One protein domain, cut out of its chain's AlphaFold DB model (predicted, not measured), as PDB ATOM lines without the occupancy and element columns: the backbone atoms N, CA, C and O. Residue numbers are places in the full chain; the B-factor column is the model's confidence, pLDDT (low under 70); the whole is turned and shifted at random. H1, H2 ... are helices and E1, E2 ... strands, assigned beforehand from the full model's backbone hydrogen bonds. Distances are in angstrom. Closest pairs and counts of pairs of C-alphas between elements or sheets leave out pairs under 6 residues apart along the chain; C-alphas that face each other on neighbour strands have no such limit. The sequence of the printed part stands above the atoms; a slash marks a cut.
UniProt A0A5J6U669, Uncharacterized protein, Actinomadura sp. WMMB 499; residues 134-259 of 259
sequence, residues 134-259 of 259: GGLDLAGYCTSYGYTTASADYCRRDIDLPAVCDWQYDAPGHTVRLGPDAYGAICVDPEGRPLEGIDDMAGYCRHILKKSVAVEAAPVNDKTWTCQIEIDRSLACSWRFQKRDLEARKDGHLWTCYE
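Overview. This is residues 134 to 259 of the 259 residues of an uncharacterized protein of Actinomadura sp. WMMB 499 (UniProt A0A5J6U669). Three small sheet-and-helix units stand in a row and make a rod: the sheet E1 E6 E5 with H1 and H3 in the middle, the sheet E2 E3 E4 with H2 at one end, and the hairpin E7 E8 with H4 at the other. The printed part runs out through E1 to the E2 E3 E4 end and comes back through E5 and E6, with its first and last residues at the same end. It has 126 residues, with named elements in the order H1 E1 H2 E2 E3 E4 H3 E5 E6 H4 E7 E8, each sheet antiparallel, class mixed. It is loose, with a radius of gyration of the C-alphas of 17.9 A and spans of 59 by 26 by 17 A.

Arrangement. Start at inner strand E6, residues 225 to 230. Its antiparallel neighbours are E1, residues 154 to 158, with N 157 and O 227 2.8 A apart, and E5, residues 216 to 219, with N 228 and O 216 2.8 A apart; E5 and E6 form a hairpin. H3, residues 201 to 208, runs across the strands at a height over the sheet of 8.3 A. H1, residues 138 to 144, is on this sheet too, its C-alpha 142 5.4 A from C-alpha 155; sheet, H1 and H3 make two layers, helices on one face of a sheet. H2, residues 161 to 168, touches H3 about perpendicular at 85 degrees, C-alphas 164 and 204 closest at 6.5 A. H2 runs across the meander of E2, residues 175 to 177, E3, residues 186 to 188, and E4, residues 194 to 197, each strand the antiparallel neighbour of the one before; look for N 175 and O 188 at 2.9 A, and N 195 and O 187 at 2.9 A. At the other end H4, residues 233 to 241, touches H1, C-alphas 141 and 236 closest at 6.2 A. The hairpin of E7, residues 247 to 251, and E8, residues 254 to 258, has N 258 and O 247 2.8 A apart; C-alphas 237 of H4 and 257 of E8 are 5.7 A apart. In H1, H2, H3 and H4 every O i to N i+4 pair is within hydrogen-bond range.

Along the chain. Find C-alpha 138 at (-21.631, 13.628, -29.498), where H1 begins. E6 runs 15.7 A from C-alpha 225 at (-29.064, 6.333, -11.274). H4 covers 12.3 A, and E8, 12.8 A, ends at C-alpha 258 at (-16.094, 26.278, -36.587).

Size, cuts and confidence. The C-alphas of Glu 191 and Glu 259 are the two farthest apart, 59.4 A. The printed part has no cut, no link is long, and no printed residue is under 70 in pLDDT.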
ATOM      1  N   GLY A 134     -17.691  21.066 -39.911       96.31
ATOM      2  CA  GLY A 134     -18.662  19.974 -40.017       96.31
ATOM      3  C   GLY A 134     -19.473  19.748 -38.743       96.31
ATOM      4  O   GLY A 134     -19.369  20.509 -37.787       96.31
ATOM      5  N   GLY A 135     -20.315  18.713 -38.743       96.12
ATOM      6  CA  GLY A 135     -21.182  18.389 -37.606       96.12
ATOM      7  C   GLY A 135     -20.425  17.822 -36.400       96.12
ATOM      8  O   GLY A 135     -19.376  17.193 -36.541       96.12
ATOM      9  N   LEU A 136     -20.989  17.991 -35.209       96.31
ATOM     10  CA  LEU A 136     -20.463  17.451 -33.955       96.31
ATOM     11  C   LEU A 136     -20.903  15.987 -33.750       96.31
ATOM     12  O   LEU A 136     -22.079  15.673 -33.905       96.31
ATOM     13  N   ASP A 137     -19.972  15.085 -33.414       95.75
ATOM     14  CA  ASP A 137     -20.281  13.681 -33.070       95.75
ATOM     15  C   ASP A 137     -20.299  13.502 -31.551       95.75
ATOM     16  O   ASP A 137     -19.287  13.164 -30.935       95.75
ATOM     17  N   LEU A 138     -21.457  13.760 -30.945       96.00
ATOM     18  CA  LEU A 138     -21.631  13.628 -29.498       96.00
ATOM     19  C   LEU A 138     -21.564  12.170 -29.030       96.00
ATOM     20  O   LEU A 138     -21.006  11.893 -27.971       96.00
ATOM     21  N   ALA A 139     -22.091  11.232 -29.819       97.06
ATOM     22  CA  ALA A 139     -22.107   9.818 -29.459       97.06
ATOM     23  C   ALA A 139     -20.690   9.233 -29.442       97.06
ATOM     24  O   ALA A 139     -20.295   8.599 -28.456       97.06
ATOM     25  N   GLY A 140     -19.901   9.498 -30.488       97.44
ATOM     26  CA  GLY A 140     -18.495   9.104 -30.549       97.44
ATOM     27  C   GLY A 140     -17.668   9.755 -29.442       97.44
ATOM     28  O   GLY A 140     -16.897   9.065 -28.770       97.44
ATOM     29  N   TYR A 141     -17.892  11.050 -29.186       97.12
ATOM     30  CA  TYR A 141     -17.236  11.769 -28.096       97.12
ATOM     31  C   TYR A 141     -17.508  11.094 -26.746       97.12
ATOM     32  O   TYR A 141     -16.565  10.646 -26.097       97.12
ATOM     33  N   CYS A 142     -18.773  10.915 -26.354       97.50
ATOM     34  CA  CYS A 142     -19.135  10.284 -25.083       97.50
ATOM     35  C   CYS A 142     -18.595   8.846 -24.965       97.50
ATOM     36  O   CYS A 142     -18.028   8.471 -23.935       97.50
ATOM     37  N   THR A 143     -18.686   8.053 -26.036       97.31
ATOM     38  CA  THR A 143     -18.179   6.670 -26.047       97.31
ATOM     39  C   THR A 143     -16.667   6.619 -25.816       97.31
ATOM     40  O   THR A 143     -16.178   5.750 -25.095       97.31
ATOM     41  N   SER A 144     -15.908   7.587 -26.347       96.50
ATOM     42  CA  SER A 144     -14.450   7.646 -26.162       96.50
ATOM     43  C   SER A 144     -14.013   7.841 -24.698       96.50
ATOM     44  O   SER A 144     -12.911   7.427 -24.320       96.50
ATOM     45  N   TYR A 145     -14.895   8.397 -23.860       95.94
ATOM     46  CA  TYR A 145     -14.699   8.551 -22.414       95.94
ATOM     47  C   TYR A 145     -15.335   7.423 -21.583       95.94
ATOM     48  O   TYR A 145     -15.217   7.431 -20.360       95.94
ATOM     49  N   GLY A 146     -15.951   6.423 -22.223       96.12
ATOM     50  CA  GLY A 146     -16.529   5.256 -21.552       96.12
ATOM     51  C   GLY A 146     -17.973   5.436 -21.083       96.12
ATOM     52  O   GLY A 146     -18.432   4.649 -20.252       96.12
ATOM     53  N   TYR A 147     -18.681   6.445 -21.596       97.62
ATOM     54  CA  TYR A 147     -20.127   6.595 -21.419       97.62
ATOM     55  C   TYR A 147     -20.885   5.711 -22.417       97.62
ATOM     56  O   TYR A 147     -20.390   5.445 -23.511       97.62
ATOM     57  N   THR A 148     -22.083   5.255 -22.048       96.75
ATOM     58  CA  THR A 148     -22.896   4.354 -22.887       96.75
ATOM     59  C   THR A 148     -23.936   5.094 -23.714       96.75
ATOM     60  O   THR A 148     -24.359   4.598 -24.755       96.75
ATOM     61  N   THR A 149     -24.351   6.281 -23.271       95.88
ATOM     62  CA  THR A 149     -25.365   7.087 -23.949       95.88
ATOM     63  C   THR A 149     -24.936   8.549 -24.041       95.88
ATOM     64  O   THR A 149     -24.176   9.064 -23.217       95.88
ATOM     65  N   ALA A 150     -25.425   9.223 -25.080       96.12
ATOM     66  CA  ALA A 150     -25.227  10.646 -25.305       96.12
ATOM     67  C   ALA A 150     -26.589  11.313 -25.508       96.12
ATOM     68  O   ALA A 150     -27.435  10.814 -26.249       96.12
ATOM     69  N   SER A 151     -26.786  12.448 -24.851       93.75
ATOM     70  CA  SER A 151     -27.921  13.344 -25.064       93.75
ATOM     71  C   SER A 151     -27.436  14.656 -25.687       93.75
ATOM     72  O   SER A 151     -26.259  14.798 -26.014       93.75
ATOM     73  N   ALA A 152     -28.335  15.628 -25.865       92.62
ATOM     74  CA  ALA A 152     -27.957  16.938 -26.390       92.62
ATOM     75  C   ALA A 152     -26.975  17.693 -25.475       92.62
ATOM     76  O   ALA A 152     -26.190  18.499 -25.980       92.62
ATOM     77  N   ASP A 153     -27.032  17.429 -24.166       95.31
ATOM     78  CA  ASP A 153     -26.342  18.206 -23.130       95.31
ATOM     79  C   ASP A 153     -25.424  17.359 -22.240       95.31
ATOM     80  O   ASP A 153     -24.472  17.892 -21.684       95.31
ATOM     81  N   TYR A 154     -25.662  16.049 -22.127       97.00
ATOM     82  CA  TYR A 154     -24.942  15.169 -21.199       97.00
ATOM     83  C   TYR A 154     -24.458  13.879 -21.855       97.00
ATOM     84  O   TYR A 154     -25.209  13.245 -22.607       97.00
ATOM     85  N   CYS A 155     -23.255  13.441 -21.484       97.69
ATOM     86  CA  CYS A 155     -22.848  12.043 -21.611       97.69
ATOM     87  C   CYS A 155     -23.323  11.284 -20.370       97.69
ATOM     88  O   CYS A 155     -23.161  11.790 -19.260       97.69
ATOM     89  N   ARG A 156     -23.902  10.090 -20.537       97.75
ATOM     90  CA  ARG A 156     -24.444   9.293 -19.427       97.75
ATOM     91  C   ARG A 156     -24.002   7.836 -19.484       97.75
ATOM     92  O   ARG A 156     -23.810   7.254 -20.553       97.75
ATOM     93  N   ARG A 157     -23.856   7.244 -18.305       97.56
ATOM     94  CA  ARG A 157     -23.651   5.814 -18.102       97.56
ATOM     95  C   ARG A 157     -24.529   5.345 -16.958       97.56
ATOM     96  O   ARG A 157     -24.466   5.917 -15.874       97.56
ATOM     97  N   ASP A 158     -25.310   4.304 -17.199       96.56
ATOM     98  CA  ASP A 158     -26.170   3.721 -16.173       96.56
ATOM     99  C   ASP A 158     -25.334   3.115 -15.045       96.56
ATOM    100  O   ASP A 158     -24.266   2.534 -15.277       96.56
ATOM    101  N   ILE A 159     -25.817   3.287 -13.817       96.69
ATOM    102  CA  ILE A 159     -25.195   2.729 -12.622       96.69
ATOM    103  C   ILE A 159     -25.817   1.367 -12.329       96.69
ATOM    104  O   ILE A 159     -27.023   1.248 -12.122       96.69
ATOM    105  N   ASP A 160     -24.964   0.350 -12.263       95.94
ATOM    106  CA  ASP A 160     -25.318  -0.970 -11.757       95.94
ATOM    107  C   ASP A 160     -25.258  -0.956 -10.224       95.94
ATOM    108  O   ASP A 160     -24.179  -1.029  -9.641       95.94
ATOM    109  N   LEU A 161     -26.411  -0.775  -9.570       95.19
ATOM    110  CA  LEU A 161     -26.496  -0.594  -8.116       95.19
ATOM    111  C   LEU A 161     -25.864  -1.753  -7.310       95.19
ATOM    112  O   LEU A 161     -25.146  -1.455  -6.358       95.19
ATOM    113  N   PRO A 162     -26.055  -3.043  -7.664       96.12
ATOM    114  CA  PRO A 162     -25.296  -4.144  -7.067       96.12
ATOM    115  C   PRO A 162     -23.777  -3.930  -7.088       96.12
ATOM    116  O   PRO A 162     -23.126  -4.049  -6.053       96.12
ATOM    117  N   ALA A 163     -23.219  -3.515  -8.229       97.62
ATOM    118  CA  ALA A 163     -21.789  -3.239  -8.350       97.62
ATOM    119  C   ALA A 163     -21.336  -2.039  -7.497       97.62
ATOM    120  O   ALA A 163     -20.187  -1.994  -7.058       97.62
ATOM    121  N   VAL A 164     -22.229  -1.078  -7.223       97.19
ATOM    122  CA  VAL A 164     -21.955   0.010  -6.270       97.19
ATOM    123  C   VAL A 164     -21.851  -0.522  -4.848       97.19
ATOM    124  O   VAL A 164     -20.935  -0.130  -4.133       97.19
ATOM    125  N   CYS A 165     -22.761  -1.408  -4.436       97.25
ATOM    126  CA  CYS A 165     -22.688  -2.029  -3.116       97.25
ATOM    127  C   CYS A 165     -21.409  -2.856  -2.974       97.25
ATOM    128  O   CYS A 165     -20.697  -2.701  -1.986       97.25
ATOM    129  N   ASP A 166     -21.060  -3.648  -3.991       98.06
ATOM    130  CA  ASP A 166     -19.810  -4.408  -3.990       98.06
ATOM    131  C   ASP A 166     -18.579  -3.499  -3.855       98.06
ATOM    132  O   ASP A 166     -17.637  -3.819  -3.133       98.06
ATOM    133  N   TRP A 167     -18.600  -2.337  -4.515       97.94
ATOM    134  CA  TRP A 167     -17.543  -1.332  -4.422       97.94
ATOM    135  C   TRP A 167     -17.488  -0.637  -3.055       97.94
ATOM    136  O   TRP A 167     -16.401  -0.450  -2.515       97.94
ATOM    137  N   GLN A 168     -18.635  -0.249  -2.490       97.25
ATOM    138  CA  GLN A 168     -18.700   0.478  -1.219       97.25
ATOM    139  C   GLN A 168     -18.252  -0.391  -0.038       97.25
ATOM    140  O   GLN A 168     -17.592   0.108   0.872       97.25
ATOM    141  N   TYR A 169     -18.597  -1.680  -0.061       96.44
ATOM    142  CA  TYR A 169     -18.271  -2.629   1.007       96.44
ATOM    143  C   TYR A 169     -17.054  -3.516   0.693       96.44
ATOM    144  O   TYR A 169     -16.742  -4.404   1.483       96.44
ATOM    145  N   ASP A 170     -16.365  -3.272  -0.429       96.50
ATOM    146  CA  ASP A 170     -15.157  -3.988  -0.880       96.50
ATOM    147  C   ASP A 170     -15.303  -5.524  -0.859       96.50
ATOM    148  O   ASP A 170     -14.398  -6.270  -0.477       96.50
ATOM    149  N   ALA A 171     -16.485  -6.018  -1.234       95.69
ATOM    150  CA  ALA A 171     -16.808  -7.441  -1.218       95.69
ATOM    151  C   ALA A 171     -17.888  -7.774  -2.260       95.69
ATOM    152  O   ALA A 171     -18.852  -7.028  -2.385       95.69
ATOM    153  N   PRO A 172     -17.764  -8.884  -3.009       96.56
ATOM    154  CA  PRO A 172     -18.693  -9.210  -4.085       96.56
ATOM    155  C   PRO A 172     -20.004  -9.829  -3.586       96.56
ATOM    156  O   PRO A 172     -20.049 -10.464  -2.531       96.56
ATOM    157  N   GLY A 173     -21.035  -9.769  -4.430       95.62
ATOM    158  CA  GLY A 173     -22.288 -10.507  -4.237       95.62
ATOM    159  C   GLY A 173     -23.346  -9.767  -3.423       95.62
ATOM    160  O   GLY A 173     -24.372 -10.363  -3.086       95.62
ATOM    161  N   HIS A 174     -23.134  -8.486  -3.134       96.62
ATOM    162  CA  HIS A 174     -24.158  -7.628  -2.567       96.62
ATOM    163  C   HIS A 174     -25.253  -7.353  -3.594       96.62
ATOM    164  O   HIS A 174     -25.046  -7.284  -4.806       96.62
ATOM    165  N   THR A 175     -26.463  -7.171  -3.086       96.56
ATOM    166  CA  THR A 175     -27.627  -6.796  -3.886       96.56
ATOM    167  C   THR A 175     -28.245  -5.523  -3.335       96.56
ATOM    168  O   THR A 175     -27.880  -5.047  -2.260       96.56
ATOM    169  N   VAL A 176     -29.185  -4.942  -4.081       95.25
ATOM    170  CA  VAL A 176     -29.875  -3.721  -3.662       95.25
ATOM    171  C   VAL A 176     -31.340  -4.004  -3.440       95.25
ATOM    172  O   VAL A 176     -32.039  -4.512  -4.319       95.25
ATOM    173  N   ARG A 177     -31.830  -3.598  -2.272       94.50
ATOM    174  CA  ARG A 177     -33.254  -3.500  -1.997       94.50
ATOM    175  C   ARG A 177     -33.680  -2.049  -2.179       94.50
ATOM    176  O   ARG A 177     -33.306  -1.184  -1.392       94.50
ATOM    177  N   LEU A 178     -34.451  -1.791  -3.232       90.94
ATOM    178  CA  LEU A 178     -34.967  -0.458  -3.540       90.94
ATOM    179  C   LEU A 178     -36.112  -0.083  -2.591       90.94
ATOM    180  O   LEU A 178     -37.053  -0.860  -2.406       90.94
ATOM    181  N   GLY A 179     -36.022   1.113  -2.017       85.25
ATOM    182  CA  GLY A 179     -37.112   1.772  -1.308       85.25
ATOM    183  C   GLY A 179     -38.161   2.379  -2.253       85.25
ATOM    184  O   GLY A 179     -38.151   2.125  -3.461       85.25
ATOM    185  N   PRO A 180     -39.105   3.167  -1.709       81.81
ATOM    186  CA  PRO A 180     -40.126   3.849  -2.502       81.81
ATOM    187  C   PRO A 180     -39.582   5.015  -3.348       81.81
ATOM    188  O   PRO A 180     -40.257   5.415  -4.293       81.81
ATOM    189  N   ASP A 181     -38.398   5.547  -3.037       79.44
ATOM    190  CA  ASP A 181     -37.743   6.654  -3.739       79.44
ATOM    191  C   ASP A 181     -36.319   6.290  -4.212       79.44
ATOM    192  O   ASP A 181     -35.722   5.303  -3.776       79.44
ATOM    193  N   ALA A 182     -35.758   7.113  -5.108       72.62
ATOM    194  CA  ALA A 182     -34.431   6.885  -5.698       72.62
ATOM    195  C   ALA A 182     -33.296   6.904  -4.663       72.62
ATOM    196  O   ALA A 182     -32.228   6.343  -4.906       72.62
ATOM    197  N   TYR A 183     -33.528   7.560  -3.526       79.94
ATOM    198  CA  TYR A 183     -32.560   7.730  -2.446       79.94
ATOM    199  C   TYR A 183     -32.666   6.634  -1.375       79.94
ATOM    200  O   TYR A 183     -31.752   6.480  -0.574       79.94
ATOM    201  N   GLY A 184     -33.738   5.838  -1.373       83.12
ATOM    202  CA  GLY A 184     -34.000   4.787  -0.389       83.12
ATOM    203  C   GLY A 184     -33.390   3.427  -0.725       83.12
ATOM    204  O   GLY A 184     -33.887   2.405  -0.249       83.12
ATOM    205  N   ALA A 185     -32.372   3.371  -1.584       90.62
ATOM    206  CA  ALA A 185     -31.678   2.129  -1.906       90.62
ATOM    207  C   ALA A 185     -30.837   1.656  -0.707       90.62
ATOM    208  O   ALA A 185     -30.015   2.409  -0.192       90.62
ATOM    209  N   ILE A 186     -31.030   0.403  -0.284       95.19
ATOM    210  CA  ILE A 186     -30.265  -0.231   0.800       95.19
ATOM    211  C   ILE A 186     -29.467  -1.397   0.221       95.19
ATOM    212  O   ILE A 186     -30.035  -2.248  -0.474       95.19
ATOM    213  N   CYS A 187     -28.174  -1.453   0.533       96.25
ATOM    214  CA  CYS A 187     -27.322  -2.586   0.206       96.25
ATOM    215  C   CYS A 187     -27.621  -3.765   1.135       96.25
ATOM    216  O   CYS A 187     -27.848  -3.609   2.338       96.25
ATOM    217  N   VAL A 188     -27.636  -4.960   0.563       97.81
ATOM    218  CA  VAL A 188     -27.941  -6.208   1.257       97.81
ATOM    219  C   VAL A 188     -26.826  -7.200   0.958       97.81
ATOM    220  O   VAL A 188     -26.408  -7.319  -0.195       97.81
ATOM    221  N   ASP A 189     -26.338  -7.885   1.988       97.31
ATOM    222  CA  ASP A 189     -25.294  -8.904   1.851       97.31
ATOM    223  C   ASP A 189     -25.806 -10.182   1.142       97.31
ATOM    224  O   ASP A 189     -27.017 -10.327   0.919       97.31
ATOM    225  N   PRO A 190     -24.919 -11.123   0.765       97.44
ATOM    226  CA  PRO A 190     -25.324 -12.372   0.116       97.44
ATOM    227  C   PRO A 190     -26.291 -13.234   0.947       97.44
ATOM    228  O   PRO A 190     -27.037 -14.037   0.385       97.44
ATOM    229  N   GLU A 191     -26.311 -13.073   2.276       97.12
ATOM    230  CA  GLU A 191     -27.238 -13.760   3.183       97.12
ATOM    231  C   GLU A 191     -28.604 -13.059   3.310       97.12
ATOM    232  O   GLU A 191     -29.505 -13.572   3.980       97.12
ATOM    233  N   GLY A 192     -28.792 -11.904   2.668       95.50
ATOM    234  CA  GLY A 192     -30.037 -11.144   2.713       95.50
ATOM    235  C   GLY A 192     -30.147 -10.175   3.897       95.50
ATOM    236  O   GLY A 192     -31.228  -9.623   4.131       95.50
ATOM    237  N   ARG A 193     -29.071  -9.953   4.664       96.69
ATOM    238  CA  ARG A 193     -29.059  -9.009   5.789       96.69
ATOM    239  C   ARG A 193     -28.824  -7.583   5.279       96.69
ATOM    240  O   ARG A 193     -27.948  -7.365   4.442       96.69
ATOM    241  N   PRO A 194     -29.598  -6.597   5.765       96.25
ATOM    242  CA  PRO A 194     -29.382  -5.209   5.393       96.25
ATOM    243  C   PRO A 194     -28.057  -4.717   5.979       96.25
ATOM    244  O   PRO A 194     -27.786  -4.934   7.161       96.25
ATOM    245  N   LEU A 195     -27.272  -4.043   5.146       94.75
ATOM    246  CA  LEU A 195     -26.128  -3.251   5.572       94.75
ATOM    247  C   LEU A 195     -26.634  -1.822   5.802       94.75
ATOM    248  O   LEU A 195     -27.441  -1.596   6.703       94.75
ATOM    249  N   GLU A 196     -26.250  -0.881   4.947       94.06
ATOM    250  CA  GLU A 196     -26.721   0.504   4.965       94.06
ATOM    251  C   GLU A 196     -27.025   0.995   3.537       94.06
ATOM    252  O   GLU A 196     -27.029   0.218   2.574       94.06
ATOM    253  N   GLY A 197     -27.353   2.281   3.403       92.25
ATOM    254  CA  GLY A 197     -27.552   2.927   2.105       92.25
ATOM    255  C   GLY A 197     -26.256   3.068   1.302       92.25
ATOM    256  O   GLY A 197     -25.184   2.634   1.723       92.25
ATOM    257  N   ILE A 198     -26.364   3.671   0.117       93.50
ATOM    258  CA  ILE A 198     -25.204   4.021  -0.710       93.50
ATOM    259  C   ILE A 198     -24.786   5.457  -0.386       93.50
ATOM    260  O   ILE A 198     -25.524   6.394  -0.697       93.50
ATOM    261  N   ASP A 199     -23.597   5.628   0.187       93.19
ATOM    262  CA  ASP A 199     -23.138   6.911   0.732       93.19
ATOM    263  C   ASP A 199     -22.403   7.776  -0.300       93.19
ATOM    264  O   ASP A 199     -22.510   9.002  -0.274       93.19
ATOM    265  N   ASP A 200     -21.662   7.160  -1.233       94.75
ATOM    266  CA  ASP A 200     -20.816   7.885  -2.197       94.75
ATOM    267  C   ASP A 200     -21.022   7.430  -3.648       94.75
ATOM    268  O   ASP A 200     -20.129   6.911  -4.325       94.75
ATOM    269  N   MET A 201     -22.222   7.690  -4.172       95.12
ATOM    270  CA  MET A 201     -22.546   7.414  -5.575       95.12
ATOM    271  C   MET A 201     -21.635   8.184  -6.550       95.12
ATOM    272  O   MET A 201     -21.250   7.678  -7.607       95.12
ATOM    273  N   ALA A 202     -21.250   9.414  -6.197       95.62
ATOM    274  CA  ALA A 202     -20.356  10.227  -7.018       95.62
ATOM    275  C   ALA A 202     -18.925   9.655  -7.041       95.62
ATOM    276  O   ALA A 202     -18.259   9.681  -8.079       95.62
ATOM    277  N   GLY A 203     -18.451   9.109  -5.920       96.62
ATOM    278  CA  GLY A 203     -17.185   8.388  -5.814       96.62
ATOM    279  C   GLY A 203     -17.155   7.149  -6.682       96.62
ATOM    280  O   GLY A 203     -16.192   6.976  -7.434       96.62
ATOM    281  N   TYR A 204     -18.234   6.365  -6.681       97.38
ATOM    282  CA  TYR A 204     -18.373   5.237  -7.596       97.38
ATOM    283  C   TYR A 204     -18.273   5.685  -9.061       97.38
ATOM    284  O   TYR A 204     -17.497   5.124  -9.837       97.38
ATOM    285  N   CYS A 205     -18.973   6.759  -9.438       97.94
ATOM    286  CA  CYS A 205     -18.888   7.307 -10.790       97.94
ATOM    287  C   CYS A 205     -17.461   7.705 -11.189       97.94
ATOM    288  O   CYS A 205     -17.005   7.350 -12.278       97.94
ATOM    289  N   ARG A 206     -16.716   8.375 -10.302       97.00
ATOM    290  CA  ARG A 206     -15.294   8.700 -10.527       97.00
ATOM    291  C   ARG A 206     -14.415   7.447 -10.601       97.00
ATOM    292  O   ARG A 206     -13.461   7.422 -11.379       97.00
ATOM    293  N   HIS A 207     -14.738   6.406  -9.833       96.38
ATOM    294  CA  HIS A 207     -14.022   5.132  -9.853       96.38
ATOM    295  C   HIS A 207     -14.138   4.435 -11.217       96.38
ATOM    296  O   HIS A 207     -13.122   3.991 -11.764       96.38
ATOM    297  N   ILE A 208     -15.344   4.380 -11.795       97.00
ATOM    298  CA  ILE A 208     -15.581   3.709 -13.083       97.00
ATOM    299  C   ILE A 208     -15.235   4.581 -14.304       97.00
ATOM    300  O   ILE A 208     -14.888   4.043 -15.357       97.00
ATOM    301  N   LEU A 209     -15.273   5.914 -14.177       96.88
ATOM    302  CA  LEU A 209     -14.993   6.884 -15.248       96.88
ATOM    303  C   LEU A 209     -13.736   7.720 -14.955       96.88
ATOM    304  O   LEU A 209     -13.752   8.949 -14.979       96.88
ATOM    305  N   LYS A 210     -12.602   7.043 -14.748       93.69
ATOM    306  CA  LYS A 210     -11.319   7.648 -14.320       93.69
ATOM    307  C   LYS A 210     -10.776   8.777 -15.211       93.69
ATOM    308  O   LYS A 210      -9.895   9.515 -14.788       93.69
ATOM    309  N   LYS A 211     -11.239   8.883 -16.462       92.19
ATOM    310  CA  LYS A 211     -10.786   9.896 -17.433       92.19
ATOM    311  C   LYS A 211     -11.559  11.214 -17.351       92.19
ATOM    312  O   LYS A 211     -11.164  12.178 -18.001       92.19
ATOM    313  N   SER A 212     -12.661  11.261 -16.607       93.00
ATOM    314  CA  SER A 212     -13.531  12.431 -16.524       93.00
ATOM    315  C   SER A 212     -13.361  13.131 -15.175       93.00
ATOM    316  O   SER A 212     -13.433  12.503 -14.125       93.00
ATOM    317  N   VAL A 213     -13.125  14.444 -15.208       86.31
ATOM    318  CA  VAL A 213     -12.762  15.258 -14.029       86.31
ATOM    319  C   VAL A 213     -13.956  15.869 -13.283       86.31
ATOM    320  O   VAL A 213     -13.784  16.339 -12.165       86.31
ATOM    321  N   ALA A 214     -15.161  15.824 -13.855       91.94
ATOM    322  CA  ALA A 214     -16.377  16.418 -13.286       91.94
ATOM    323  C   ALA A 214     -17.593  15.491 -13.454       91.94
ATOM    324  O   ALA A 214     -18.627  15.888 -13.978       91.94
ATOM    325  N   VAL A 215     -17.438  14.214 -13.091       96.19
ATOM    326  CA  VAL A 215     -18.546  13.249 -13.159       96.19
ATOM    327  C   VAL A 215     -19.431  13.391 -11.933       96.19
ATOM    328  O   VAL A 215     -18.945  13.345 -10.800       96.19
ATOM    329  N   GLU A 216     -20.729  13.485 -12.174       96.69
ATOM    330  CA  GLU A 216     -21.766  13.540 -11.154       96.69
ATOM    331  C   GLU A 216     -22.631  12.279 -11.212       96.69
ATOM    332  O   GLU A 216     -22.761  11.644 -12.260       96.69
ATOM    333  N   ALA A 217     -23.241  11.922 -10.083       96.38
ATOM    334  CA  ALA A 217     -24.290  10.915 -10.034       96.38
ATOM    335  C   ALA A 217     -25.649  11.618  -9.991       96.38
ATOM    336  O   ALA A 217     -25.875  12.462  -9.123       96.38
ATOM    337  N   ALA A 218     -26.552  11.269 -10.903       95.44
ATOM    338  CA  ALA A 218     -27.884  11.861 -10.974       95.44
ATOM    339  C   ALA A 218     -28.968  10.786 -11.150       95.44
ATOM    340  O   ALA A 218     -28.781   9.859 -11.954       95.44
ATOM    341  N   PRO A 219     -30.113  10.906 -10.451       92.69
ATOM    342  CA  PRO A 219     -31.265  10.058 -10.703       92.69
ATOM    343  C   PRO A 219     -31.913  10.451 -12.037       92.69
ATOM    344  O   PRO A 219     -32.157  11.626 -12.308       92.69
ATOM    345  N   VAL A 220     -32.201   9.463 -12.881       89.44
ATOM    346  CA  VAL A 220     -32.960   9.658 -14.133       89.44
ATOM    347  C   VAL A 220     -34.460   9.479 -13.902       89.44
ATOM    348  O   VAL A 220     -35.279  10.079 -14.593       89.44
ATOM    349  N   ASN A 221     -34.820   8.654 -12.922       87.44
ATOM    350  CA  ASN A 221     -36.177   8.441 -12.431       87.44
ATOM    351  C   ASN A 221     -36.099   7.972 -10.966       87.44
ATOM    352  O   ASN A 221     -35.012   7.916 -10.392       87.44
ATOM    353  N   ASP A 222     -37.232   7.571 -10.389       84.50
ATOM    354  CA  ASP A 222     -37.333   7.141  -8.987       84.50
ATOM    355  C   ASP A 222     -36.536   5.867  -8.641       84.50
ATOM    356  O   ASP A 222     -36.529   5.451  -7.488       84.50
ATOM    357  N   LYS A 223     -35.906   5.193  -9.613       84.44
ATOM    358  CA  LYS A 223     -35.239   3.894  -9.409       84.44
ATOM    359  C   LYS A 223     -33.879   3.749 -10.085       84.44
ATOM    360  O   LYS A 223     -33.151   2.817  -9.758       84.44
ATOM    361  N   THR A 224     -33.536   4.612 -11.037       89.12
ATOM    362  CA  THR A 224     -32.315   4.467 -11.837       89.12
ATOM    363  C   THR A 224     -31.397   5.659 -11.662       89.12
ATOM    364  O   THR A 224     -31.802   6.805 -11.879       89.12
ATOM    365  N   TRP A 225     -30.139   5.363 -11.364       94.06
ATOM    366  CA  TRP A 225     -29.064   6.333 -11.274       94.06
ATOM    367  C   TRP A 225     -28.155   6.260 -12.495       94.06
ATOM    368  O   TRP A 225     -27.950   5.196 -13.079       94.06
ATOM    369  N   THR A 226     -27.582   7.401 -12.858       97.25
ATOM    370  CA  THR A 226     -26.582   7.495 -13.921       97.25
ATOM    371  C   THR A 226     -25.385   8.300 -13.459       97.25
ATOM    372  O   THR A 226     -25.528   9.273 -12.721       97.25
ATOM    373  N   CYS A 227     -24.212   7.913 -13.939       98.12
ATOM    374  CA  CYS A 227     -23.053   8.781 -13.966       98.12
ATOM    375  C   CYS A 227     -23.169   9.689 -15.185       98.12
ATOM    376  O   CYS A 227     -23.297   9.190 -16.307       98.12
ATOM    377  N   GLN A 228     -23.115  10.999 -14.982       97.62
ATOM    378  CA  GLN A 228     -23.252  11.964 -16.060       97.62
ATOM    379  C   GLN A 228     -22.245  13.108 -15.968       97.62
ATOM    380  O   GLN A 228     -21.743  13.434 -14.896       97.62
ATOM    381  N   ILE A 229     -21.955  13.705 -17.120       97.50
ATOM    382  CA  ILE A 229     -21.150  14.922 -17.248       97.50
ATOM    383  C   ILE A 229     -21.773  15.815 -18.318       97.50
ATOM    384  O   ILE A 229     -22.274  15.311 -19.330       97.50
ATOM    385  N   GLU A 230     -21.757  17.126 -18.092       97.25
ATOM    386  CA  GLU A 230     -22.158  18.104 -19.101       97.25
ATOM    387  C   GLU A 230     -21.162  18.100 -20.268       97.25
ATOM    388  O   GLU A 230     -19.945  18.012 -20.087       97.25
ATOM    389  N   ILE A 231     -21.679  18.163 -21.491       96.75
ATOM    390  CA  ILE A 231     -20.856  18.145 -22.692       96.75
ATOM    391  C   ILE A 231     -20.312  19.547 -22.964       96.75
ATOM    392  O   ILE A 231     -21.039  20.435 -23.420       96.75
ATOM    393  N   ASP A 232     -18.998  19.706 -22.820       96.19
ATOM    394  CA  ASP A 232     -18.283  20.819 -23.436       96.19
ATOM    395  C   ASP A 232     -18.208  20.592 -24.953       96.19
ATOM    396  O   ASP A 232     -17.465  19.753 -25.473       96.19
ATOM    397  N   ARG A 233     -19.030  21.346 -25.680       96.38
ATOM    398  CA  ARG A 233     -19.186  21.204 -27.130       96.38
ATOM    399  C   ARG A 233     -17.962  21.686 -27.897       96.38
ATOM    400  O   ARG A 233     -17.651  21.114 -28.941       96.38
ATOM    401  N   SER A 234     -17.260  22.692 -27.386       95.94
ATOM    402  CA  SER A 234     -16.019  23.183 -27.985       95.94
ATOM    403  C   SER A 234     -14.918  22.139 -27.823       95.94
ATOM    404  O   SER A 234     -14.244  21.791 -28.794       95.94
ATOM    405  N   LEU A 235     -14.819  21.524 -26.640       96.12
ATOM    406  CA  LEU A 235     -13.917  20.397 -26.409       96.12
ATOM    407  C   LEU A 235     -14.263  19.195 -27.297       96.12
ATOM    408  O   LEU A 235     -13.366  18.565 -27.860       96.12
ATOM    409  N   ALA A 236     -15.549  18.885 -27.468       96.88
ATOM    410  CA  ALA A 236     -15.992  17.815 -28.356       96.88
ATOM    411  C   ALA A 236     -15.671  18.113 -29.837       96.88
ATOM    412  O   ALA A 236     -15.262  17.208 -30.570       96.88
ATOM    413  N   CYS A 237     -15.757  19.376 -30.275       97.50
ATOM    414  CA  CYS A 237     -15.272  19.805 -31.589       97.50
ATOM    415  C   CYS A 237     -13.760  19.596 -31.726       97.50
ATOM    416  O   CYS A 237     -13.308  18.983 -32.699       97.50
ATOM    417  N   SER A 238     -12.985  20.048 -30.738       97.00
ATOM    418  CA  SER A 238     -11.536  19.857 -30.701       97.00
ATOM    419  C   SER A 238     -11.136  18.385 -30.741       97.00
ATOM    420  O   SER A 238     -10.213  18.019 -31.466       97.00
ATOM    421  N   TRP A 239     -11.868  17.522 -30.034       96.94
ATOM    422  CA  TRP A 239     -11.692  16.073 -30.091       96.94
ATOM    423  C   TRP A 239     -11.998  15.510 -31.485       96.94
ATOM    424  O   TRP A 239     -11.206  14.732 -32.016       96.94
ATOM    425  N   ARG A 240     -13.105  15.914 -32.121       97.44
ATOM    426  CA  ARG A 240     -13.503  15.358 -33.424       97.44
ATOM    427  C   ARG A 240     -12.519  15.711 -34.539       97.44
ATOM    428  O   ARG A 240     -12.191  14.858 -35.358       97.44
ATOM    429  N   PHE A 241     -12.074  16.963 -34.585       97.19
ATOM    430  CA  PHE A 241     -11.238  17.476 -35.677       97.19
ATOM    431  C   PHE A 241      -9.747  17.542 -35.333       97.19
ATOM    432  O   PHE A 241      -8.953  17.924 -36.188       97.19
ATOM    433  N   GLN A 242      -9.359  17.163 -34.110       97.12
ATOM    434  CA  GLN A 242      -7.970  17.182 -33.628       97.12
ATOM    435  C   GLN A 242      -7.312  18.570 -33.758       97.12
ATOM    436  O   GLN A 242      -6.111  18.693 -34.004       97.12
ATOM    437  N   LYS A 243      -8.110  19.628 -33.587       95.81
ATOM    438  CA  LYS A 243      -7.681  21.031 -33.637       95.81
ATOM    439  C   LYS A 243      -7.992  21.727 -32.322       95.81
ATOM    440  O   LYS A 243      -8.989  21.429 -31.668       95.81
ATOM    441  N   ARG A 244      -7.130  22.659 -31.926       93.31
ATOM    442  CA  ARG A 244      -7.360  23.501 -30.747       93.31
ATOM    443  C   ARG A 244      -8.284  24.659 -31.101       93.31
ATOM    444  O   ARG A 244      -8.469  24.955 -32.275       93.31
ATOM    445  N   ASP A 245      -8.852  25.265 -30.067       89.50
ATOM    446  CA  ASP A 245      -9.621  26.505 -30.160       89.50
ATOM    447  C   ASP A 245     -10.806  26.434 -31.132       89.50
ATOM    448  O   ASP A 245     -11.189  27.444 -31.703       89.50
ATOM    449  N   LEU A 246     -11.428  25.269 -31.316       94.50
ATOM    450  CA  LEU A 246     -12.645  25.186 -32.120       94.50
ATOM    451  C   LEU A 246     -13.858  25.665 -31.327       94.50
ATOM    452  O   LEU A 246     -13.936  25.491 -30.112       94.50
ATOM    453  N   GLU A 247     -14.827  26.233 -32.034       94.69
ATOM    454  CA  GLU A 247     -16.102  26.653 -31.461       94.69
ATOM    455  C   GLU A 247     -17.241  25.786 -31.974       94.69
ATOM    456  O   GLU A 247     -17.350  25.515 -33.170       94.69
ATOM    457  N   ALA A 248     -18.128  25.385 -31.068       95.38
ATOM    458  CA  ALA A 248     -19.387  24.760 -31.435       95.38
ATOM    459  C   ALA A 248     -20.494  25.815 -31.520       95.38
ATOM    460  O   ALA A 248     -20.763  26.525 -30.550       95.38
ATOM    461  N   ARG A 249     -21.187  25.881 -32.658       94.25
ATOM    462  CA  ARG A 249     -22.368  26.732 -32.856       94.25
ATOM    463  C   ARG A 249     -23.559  25.873 -33.263       94.25
ATOM    464  O   ARG A 249     -23.404  24.811 -33.865       94.25
ATOM    465  N   LYS A 250     -24.757  26.311 -32.881       93.25
ATOM    466  CA  LYS A 250     -26.001  25.613 -33.204       93.25
ATOM    467  C   LYS A 250     -26.588  26.187 -34.491       93.25
ATOM    468  O   LYS A 250     -27.123  27.292 -34.476       93.25
ATOM    469  N   ASP A 251     -26.547  25.409 -35.569       92.31
ATOM    470  CA  ASP A 251     -27.155  25.758 -36.855       92.31
ATOM    471  C   ASP A 251     -28.483  25.014 -37.003       92.31
ATOM    472  O   ASP A 251     -28.550  23.851 -37.416       92.31
ATOM    473  N   GLY A 252     -29.567  25.672 -36.598       91.31
ATOM    474  CA  GLY A 252     -30.885  25.045 -36.527       91.31
ATOM    475  C   GLY A 252     -30.935  23.964 -35.444       91.31
ATOM    476  O   GLY A 252     -30.939  24.267 -34.249       91.31
ATOM    477  N   HIS A 253     -30.991  22.693 -35.851       90.12
ATOM    478  CA  HIS A 253     -31.072  21.544 -34.936       90.12
ATOM    479  C   HIS A 253     -29.749  20.797 -34.757       90.12
ATOM    480  O   HIS A 253     -29.678  19.892 -33.927       90.12
ATOM    481  N   LEU A 254     -28.711  21.159 -35.512       93.31
ATOM    482  CA  LEU A 254     -27.422  20.478 -35.488       93.31
ATOM    483  C   LEU A 254     -26.362  21.368 -34.846       93.31
ATOM    484  O   LEU A 254     -26.326  22.578 -35.059       93.31
ATOM    485  N   TRP A 255     -25.487  20.747 -34.064       94.88
ATOM    486  CA  TRP A 255     -24.264  21.386 -33.597       94.88
ATOM    487  C   TRP A 255     -23.188  21.231 -34.666       94.88
ATOM    488  O   TRP A 255     -22.908  20.118 -35.120       94.88
ATOM    489  N   THR A 256     -22.593  22.350 -35.055       96.38
ATOM    490  CA  THR A 256     -21.556  22.444 -36.079       96.38
ATOM    491  C   THR A 256     -20.298  23.050 -35.461       96.38
ATOM    492  O   THR A 256     -20.380  23.953 -34.627       96.38
ATOM    493  N   CYS A 257     -19.134  22.559 -35.872       96.69
ATOM    494  CA  CYS A 257     -17.832  23.060 -35.451       96.69
ATOM    495  C   CYS A 257     -17.290  24.104 -36.433       96.69
ATOM    496  O   CYS A 257     -17.401  23.930 -37.653       96.69
ATOM    497  N   TYR A 258     -16.665  25.138 -35.880       94.56
ATOM    498  CA  TYR A 258     -16.094  26.278 -36.587       94.56
ATOM    499  C   TYR A 258     -14.651  26.539 -36.141       94.56
ATOM    500  O   TYR A 258     -14.314  26.329 -34.972       94.56
ATOM    501  N   GLU A 259     -13.830  26.999 -37.085       91.44
ATOM    502  CA  GLU A 259     -12.449  27.478 -36.900       91.44
ATOM    503  C   GLU A 259     -12.305  28.942 -37.312       91.44
ATOM    504  O   GLU A 259     -13.002  29.367 -38.269       91.44
TER     505      GLU A 259